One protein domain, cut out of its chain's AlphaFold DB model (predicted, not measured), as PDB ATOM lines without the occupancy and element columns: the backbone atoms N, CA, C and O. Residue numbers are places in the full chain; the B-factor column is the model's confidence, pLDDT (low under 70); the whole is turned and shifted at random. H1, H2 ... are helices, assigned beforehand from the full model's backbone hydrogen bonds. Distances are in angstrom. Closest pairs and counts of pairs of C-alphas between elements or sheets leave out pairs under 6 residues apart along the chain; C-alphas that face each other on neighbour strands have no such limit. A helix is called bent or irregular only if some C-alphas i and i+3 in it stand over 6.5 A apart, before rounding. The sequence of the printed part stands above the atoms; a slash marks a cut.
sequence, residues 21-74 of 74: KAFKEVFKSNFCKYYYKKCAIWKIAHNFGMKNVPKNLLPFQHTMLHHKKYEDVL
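Overview. This is residues 21 to 74 of the 74 residues of an uncharacterized protein of Paramaledivibacter caminithermalis DSM 15212 (UniProt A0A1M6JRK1). Two helices, H1 then H2, stand apart from each other, and after H2 a long stretch without a named element, residues 49 to 74, folds back and ends in a tail, residues 64 to 74, that sticks out. The first part of H1, residues 21 to 26, sticks out too. The printed part has 54 residues with two named helices and no named strand; the class is all helix, with under half of the residues in named elements. It is loose, with a radius of gyration of the C-alphas of 12.9 A, and elongated, spanning 41 by 22 by 19 A.

Along the chain. H1, residues 21 to 34, begins at C-alpha 21 (15.339, 1.660, -33.846) and is 19.9 A long. It is neither bent nor irregular, but only just: C-alphas 29 and 32 are 6.4 A apart. H2, residues 40 to 48, is 11.7 A long and ends at C-alpha 48 (15.957, 29.072, -39.141).

Arrangement. H1 and H2 are apart, joined by a tight link of 5 residues. In H2 every O i to N i+4 pair is within hydrogen-bond range; in H1, 8 of 10.

Size, cuts and confidence. The C-alphas farthest apart, Phe 48 and Leu 74, the chain's last residue, are 41.2 A apart. The printed part has no cut. The pLDDT is under 70 at residues 21 to 22 and 61 to 74.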
ATOM      1  N   LYS A  21      13.926   1.382 -34.143       65.38
ATOM      2  CA  LYS A  21      15.339   1.660 -33.846       65.38
ATOM      3  C   LYS A  21      16.274   1.247 -34.997       65.38
ATOM      4  O   LYS A  21      17.237   1.956 -35.280       65.38
ATOM      5  N   ALA A  22      15.945   0.159 -35.698       65.94
ATOM      6  CA  ALA A  22      16.677  -0.326 -36.867       65.94
ATOM      7  C   ALA A  22      16.687   0.693 -38.020       65.94
ATOM      8  O   ALA A  22      17.743   0.990 -38.583       65.94
ATOM      9  N   PHE A  23      15.541   1.307 -38.322       70.44
ATOM     10  CA  PHE A  23      15.438   2.300 -39.390       70.44
ATOM     11  C   PHE A  23      16.247   3.566 -39.066       70.44
ATOM     12  O   PHE A  23      16.893   4.134 -39.946       70.44
ATOM     13  N   LYS A  24      16.284   3.979 -37.790       74.31
ATOM     14  CA  LYS A  24      17.071   5.143 -37.338       74.31
ATOM     15  C   LYS A  24      18.577   4.942 -37.523       74.31
ATOM     16  O   LYS A  24      19.243   5.859 -38.000       74.31
ATOM     17  N   GLU A  25      19.112   3.767 -37.197       75.25
ATOM     18  CA  GLU A  25      20.548   3.467 -37.342       75.25
ATOM     19  C   GLU A  25      20.986   3.376 -38.813       75.25
ATOM     20  O   GLU A  25      22.015   3.946 -39.200       75.25
ATOM     21  N   VAL A  26      20.171   2.748 -39.668       73.31
ATOM     22  CA  VAL A  26      20.417   2.697 -41.122       73.31
ATOM     23  C   VAL A  26      20.367   4.104 -41.720       73.31
ATOM     24  O   VAL A  26      21.248   4.508 -42.487       73.31
ATOM     25  N   PHE A  27      19.372   4.893 -41.320       76.31
ATOM     26  CA  PHE A  27      19.221   6.272 -41.759       76.31
ATOM     27  C   PHE A  27      20.395   7.159 -41.306       76.31
ATOM     28  O   PHE A  27      20.927   7.946 -42.093       76.31
ATOM     29  N   LYS A  28      20.865   6.988 -40.067       75.25
ATOM     30  CA  LYS A  28      22.035   7.685 -39.511       75.25
ATOM     31  C   LYS A  28      23.320   7.356 -40.275       75.25
ATOM     32  O   LYS A  28      24.086   8.266 -40.598       75.25
ATOM     33  N   SER A  29      23.540   6.083 -40.593       75.31
ATOM     34  CA  SER A  29      24.775   5.611 -41.233       75.31
ATOM     35  C   SER A  29      24.859   5.981 -42.716       75.31
ATOM     36  O   SER A  29      25.931   6.357 -43.197       75.31
ATOM     37  N   ASN A  30      23.727   5.943 -43.425       75.44
ATOM     38  CA  ASN A  30      23.680   6.169 -44.870       75.44
ATOM     39  C   ASN A  30      23.209   7.585 -45.220       75.44
ATOM     40  O   ASN A  30      23.915   8.354 -45.874       75.44
ATOM     41  N   PHE A  31      22.021   7.978 -44.762       79.19
ATOM     42  CA  PHE A  31      21.418   9.238 -45.186       79.19
ATOM     43  C   PHE A  31      22.046  10.452 -44.498       79.19
ATOM     44  O   PHE A  31      22.421  11.411 -45.171       79.19
ATOM     45  N   CYS A  32      22.232  10.427 -43.175       80.56
ATOM     46  CA  CYS A  32      22.820  11.566 -42.455       80.56
ATOM     47  C   CYS A  32      24.301  11.809 -42.789       80.56
ATOM     48  O   CYS A  32      24.808  12.901 -42.531       80.56
ATOM     49  N   LYS A  33      24.994  10.823 -43.364       79.12
ATOM     50  CA  LYS A  33      26.400  10.939 -43.761       79.12
ATOM     51  C   LYS A  33      26.574  11.571 -45.145       79.12
ATOM     52  O   LYS A  33      27.464  12.394 -45.319       79.12
ATOM     53  N   TYR A  34      25.721  11.216 -46.108       79.06
ATOM     54  CA  TYR A  34      25.883  11.633 -47.509       79.06
ATOM     55  C   TYR A  34      24.810  12.618 -47.992       79.06
ATOM     56  O   TYR A  34      25.069  13.447 -48.861       79.06
ATOM     57  N   TYR A  35      23.611  12.573 -47.410       80.75
ATOM     58  CA  TYR A  35      22.420  13.268 -47.911       80.75
ATOM     59  C   TYR A  35      21.775  14.198 -46.882       80.75
ATOM     60  O   TYR A  35      20.654  14.662 -47.086       80.75
ATOM     61  N   TYR A  36      22.478  14.543 -45.799       83.25
ATOM     62  CA  TYR A  36      21.929  15.395 -44.741       83.25
ATOM     63  C   TYR A  36      21.420  16.749 -45.254       83.25
ATOM     64  O   TYR A  36      20.419  17.235 -44.748       83.25
ATOM     65  N   LYS A  37      22.015  17.318 -46.313       84.50
ATOM     66  CA  LYS A  37      21.533  18.564 -46.942       84.50
ATOM     67  C   LYS A  37      20.127  18.445 -47.552       84.50
ATOM     68  O   LYS A  37      19.438  19.447 -47.735       84.50
ATOM     69  N   LYS A  38      19.681  17.225 -47.873       83.50
ATOM     70  CA  LYS A  38      18.321  16.942 -48.363       83.50
ATOM     71  C   LYS A  38      17.312  16.753 -47.225       83.50
ATOM     72  O   LYS A  38      16.115  16.804 -47.485       83.50
ATOM     73  N   CYS A  39      17.773  16.579 -45.987       84.25
ATOM     74  CA  CYS A  39      16.924  16.390 -44.816       84.25
ATOM     75  C   CYS A  39      16.086  17.644 -44.527       84.25
ATOM     76  O   CYS A  39      16.640  18.738 -44.392       84.25
ATOM     77  N   ALA A  40      14.772  17.483 -44.355       84.81
ATOM     78  CA  ALA A  40      13.885  18.584 -43.972       84.81
ATOM     79  C   ALA A  40      14.295  19.217 -42.627       84.81
ATOM     80  O   ALA A  40      14.363  20.439 -42.518       84.81
ATOM     81  N   ILE A  41      14.672  18.390 -41.642       86.25
ATOM     82  CA  ILE A  41      15.171  18.849 -40.335       86.25
ATOM     83  C   ILE A  41      16.430  19.696 -40.504       86.25
ATOM     84  O   ILE A  41      16.507  20.786 -39.949       86.25
ATOM     85  N   TRP A  42      17.396  19.232 -41.306       87.75
ATOM     86  CA  TRP A  42      18.633  19.982 -41.537       87.75
ATOM     87  C   TRP A  42      18.361  21.316 -42.229       87.75
ATOM     88  O   TRP A  42      18.932  22.319 -41.829       87.75
ATOM     89  N   LYS A  43      17.473  21.352 -43.229       86.75
ATOM     90  CA  LYS A  43      17.126  22.593 -43.937       86.75
ATOM     91  C   LYS A  43      16.533  23.636 -42.995       86.75
ATOM     92  O   LYS A  43      16.946  24.789 -43.031       86.75
ATOM     93  N   ILE A  44      15.597  23.228 -42.137       87.75
ATOM     94  CA  ILE A  44      14.988  24.149 -41.173       87.75
ATOM     95  C   ILE A  44      16.012  24.571 -40.119       87.75
ATOM     96  O   ILE A  44      16.153  25.758 -39.854       87.75
ATOM     97  N   ALA A  45      16.782  23.627 -39.577       88.88
ATOM     98  CA  ALA A  45      17.826  23.915 -38.601       88.88
ATOM     99  C   ALA A  45      18.901  24.869 -39.138       88.88
ATOM    100  O   ALA A  45      19.340  25.765 -38.427       88.88
ATOM    101  N   HIS A  46      19.305  24.686 -40.395       88.88
ATOM    102  CA  HIS A  46      20.327  25.495 -41.045       88.88
ATOM    103  C   HIS A  46      19.833  26.908 -41.366       88.88
ATOM    104  O   HIS A  46      20.563  27.864 -41.135       88.88
ATOM    105  N   ASN A  47      18.595  27.044 -41.851       88.69
ATOM    106  CA  ASN A  47      18.056  28.336 -42.288       88.69
ATOM    107  C   ASN A  47      17.398  29.136 -41.154       88.69
ATOM    108  O   ASN A  47      17.438  30.361 -41.162       88.69
ATOM    109  N   PHE A  48      16.779  28.455 -40.189       88.56
ATOM    110  CA  PHE A  48      15.957  29.072 -39.141       88.56
ATOM    111  C   PHE A  48      16.435  28.739 -37.719       88.56
ATOM    112  O   PHE A  48      15.935  29.317 -36.756       88.56
ATOM    113  N   GLY A  49      17.403  27.836 -37.551       87.44
ATOM    114  CA  GLY A  49      17.887  27.382 -36.246       87.44
ATOM    115  C   GLY A  49      17.090  26.207 -35.668       87.44
ATOM    116  O   GLY A  49      15.902  26.031 -35.937       87.44
ATOM    117  N   MET A  50      17.746  25.406 -34.819       84.12
ATOM    118  CA  MET A  50      17.174  24.178 -34.240       84.12
ATOM    119  C   MET A  50      15.884  24.402 -33.441       84.12
ATOM    120  O   MET A  50      14.999  23.552 -33.460       84.12
ATOM    121  N   LYS A  51      15.728  25.566 -32.800       87.12
ATOM    122  CA  LYS A  51      14.519  25.930 -32.039       87.12
ATOM    123  C   LYS A  51      13.236  25.970 -32.880       87.12
ATOM    124  O   LYS A  51      12.151  25.845 -32.326       87.12
ATOM    125  N   ASN A  52      13.366  26.144 -34.197       85.75
ATOM    126  CA  ASN A  52      12.246  26.228 -35.134       85.75
ATOM    127  C   ASN A  52      11.931  24.887 -35.810       85.75
ATOM    128  O   ASN A  52      11.020  24.812 -36.633       85.75
ATOM    129  N   VAL A  53      12.672  23.821 -35.491       84.25
ATOM    130  CA  VAL A  53      12.409  22.483 -36.026       84.25
ATOM    131  C   VAL A  53      11.194  21.884 -35.303       84.25
ATOM    132  O   VAL A  53      11.251  21.680 -34.087       84.25
ATOM    133  N   PRO A  54      10.106  21.534 -36.017       82.25
ATOM    134  CA  PRO A  54       8.969  20.861 -35.404       82.25
ATOM    135  C   PRO A  54       9.377  19.500 -34.827       82.25
ATOM    136  O   PRO A  54      10.089  18.717 -35.461       82.25
ATOM    137  N   LYS A  55       8.890  19.180 -33.624       78.44
ATOM    138  CA  LYS A  55       9.234  17.930 -32.917       78.44
ATOM    139  C   LYS A  55       8.771  16.666 -33.652       78.44
ATOM    140  O   LYS A  55       9.355  15.606 -33.463       78.44
ATOM    141  N   ASN A  56       7.743  16.789 -34.485       73.94
ATOM    142  CA  ASN A  56       7.167  15.728 -35.308       73.94
ATOM    143  C   ASN A  56       7.644  15.764 -36.771       73.94
ATOM    144  O   ASN A  56       7.131  14.999 -37.586       73.94
ATOM    145  N   LEU A  57       8.594  16.641 -37.122       77.69
ATOM    146  CA  LEU A  57       9.094  16.736 -38.488       77.69
ATOM    147  C   LEU A  57       9.903  15.488 -38.837       77.69
ATOM    148  O   LEU A  57      10.903  15.173 -38.187       77.69
ATOM    149  N   LEU A  58       9.503  14.802 -39.903       80.69
ATOM    150  CA  LEU A  58      10.264  13.677 -40.430       80.69
ATOM    151  C   LEU A  58      11.331  14.173 -41.413       80.69
ATOM    152  O   LEU A  58      11.075  15.075 -42.215       80.69
ATOM    153  N   PRO A  59      12.524  13.553 -41.443       75.69
ATOM    154  CA  PRO A  59      13.601  13.965 -42.341       75.69
ATOM    155  C   PRO A  59      13.223  13.873 -43.828       75.69
ATOM    156  O   PRO A  59      13.797  14.590 -44.647       75.69
ATOM    157  N   PHE A  60      12.238  13.027 -44.154       72.50
ATOM    158  CA  PHE A  60      11.738  12.746 -45.498       72.50
ATOM    159  C   PHE A  60      10.306  13.221 -45.748       72.50
ATOM    160  O   PHE A  60       9.670  12.719 -46.670       72.50
ATOM    161  N   GLN A  61       9.766  14.157 -44.969       60.03
ATOM    162  CA  GLN A  61       8.338  14.497 -45.059       60.03
ATOM    163  C   GLN A  61       7.888  14.980 -46.459       60.03
ATOM    164  O   GLN A  61       6.709  14.914 -46.771       60.03
ATOM    165  N   HIS A  62       8.829  15.354 -47.339       49.03
ATOM    166  CA  HIS A  62       8.578  15.677 -48.750       49.03
ATOM    167  C   HIS A  62       8.980  14.585 -49.771       49.03
ATOM    168  O   HIS A  62       8.816  14.779 -50.970       49.03
ATOM    169  N   THR A  63       9.531  13.453 -49.324       44.31
ATOM    170  CA  THR A  63      10.133  12.405 -50.185       44.31
ATOM    171  C   THR A  63       9.495  11.024 -50.017       44.31
ATOM    172  O   THR A  63       9.746  10.152 -50.842       44.31
ATOM    173  N   MET A  64       8.641  10.806 -49.009       44.31
ATOM    174  CA  MET A  64       7.907   9.534 -48.878       44.31
ATOM    175  C   MET A  64       6.634   9.451 -49.735       44.31
ATOM    176  O   MET A  64       6.084   8.368 -49.878       44.31
ATOM    177  N   LEU A  65       6.193  10.544 -50.370       42.34
ATOM    178  CA  LEU A  65       5.062  10.496 -51.312       42.34
ATOM    179  C   LEU A  65       5.431   9.909 -52.690       42.34
ATOM    180  O   LEU A  65       4.546   9.676 -53.502       42.34
ATOM    181  N   HIS A  66       6.711   9.597 -52.937       40.94
ATOM    182  CA  HIS A  66       7.163   8.887 -54.144       40.94
ATOM    183  C   HIS A  66       7.696   7.468 -53.884       40.94
ATOM    184  O   HIS A  66       8.237   6.849 -54.795       40.94
ATOM    185  N   HIS A  67       7.504   6.909 -52.685       40.78
ATOM    186  CA  HIS A  67       7.715   5.478 -52.437       40.78
ATOM    187  C   HIS A  67       6.383   4.779 -52.151       40.78
ATOM    188  O   HIS A  67       6.206   4.102 -51.144       40.78
ATOM    189  N   LYS A  68       5.450   4.895 -53.102       38.47
ATOM    190  CA  LYS A  68       4.321   3.970 -53.266       38.47
ATOM    191  C   LYS A  68       4.845   2.618 -53.794       38.47
ATOM    192  O   LYS A  68       4.547   2.225 -54.916       38.47
ATOM    193  N   LYS A  69       5.768   1.991 -53.052       39.28
ATOM    194  CA  LYS A  69       6.434   0.728 -53.430       39.28
ATOM    195  C   LYS A  69       6.902  -0.108 -52.227       39.28
ATOM    196  O   LYS A  69       7.925  -0.778 -52.302       39.28
ATOM    197  N   TYR A  70       6.174  -0.039 -51.116       43.72
ATOM    198  CA  TYR A  70       6.348  -0.931 -49.961       43.72
ATOM    199  C   TYR A  70       5.011  -1.580 -49.559       43.72
ATOM    200  O   TYR A  70       4.720  -1.718 -48.379       43.72
ATOM    201  N   GLU A  71       4.191  -1.955 -50.546       39.44
ATOM    202  CA  GLU A  71       3.041  -2.856 -50.342       39.44
ATOM    203  C   GLU A  71       3.351  -4.317 -50.734       39.44
ATOM    204  O   GLU A  71       2.518  -5.180 -50.505       39.44
ATOM    205  N   ASP A  72       4.559  -4.634 -51.227       37.22
ATOM    206  CA  ASP A  72       4.908  -5.982 -51.726       37.22
ATOM    207  C   ASP A  72       6.081  -6.644 -50.981       37.22
ATOM    208  O   ASP A  72       6.977  -7.216 -51.602       37.22
ATOM    209  N   VAL A  73       6.126  -6.562 -49.649       39.72
ATOM    210  CA  VAL A  73       6.976  -7.472 -48.857       39.72
ATOM    211  C   VAL A  73       6.196  -7.923 -47.620       39.72
ATOM    212  O   VAL A  73       6.380  -7.394 -46.524       39.72
ATOM    213  N   LEU A  74       5.270  -8.855 -47.861       38.50
ATOM    214  CA  LEU A  74       4.835  -9.867 -46.892       38.50
ATOM    215  C   LEU A  74       5.856 -11.009 -46.879       38.50
ATOM    216  O   LEU A  74       6.347 -11.354 -47.979       38.50
TER     217      LEU A  74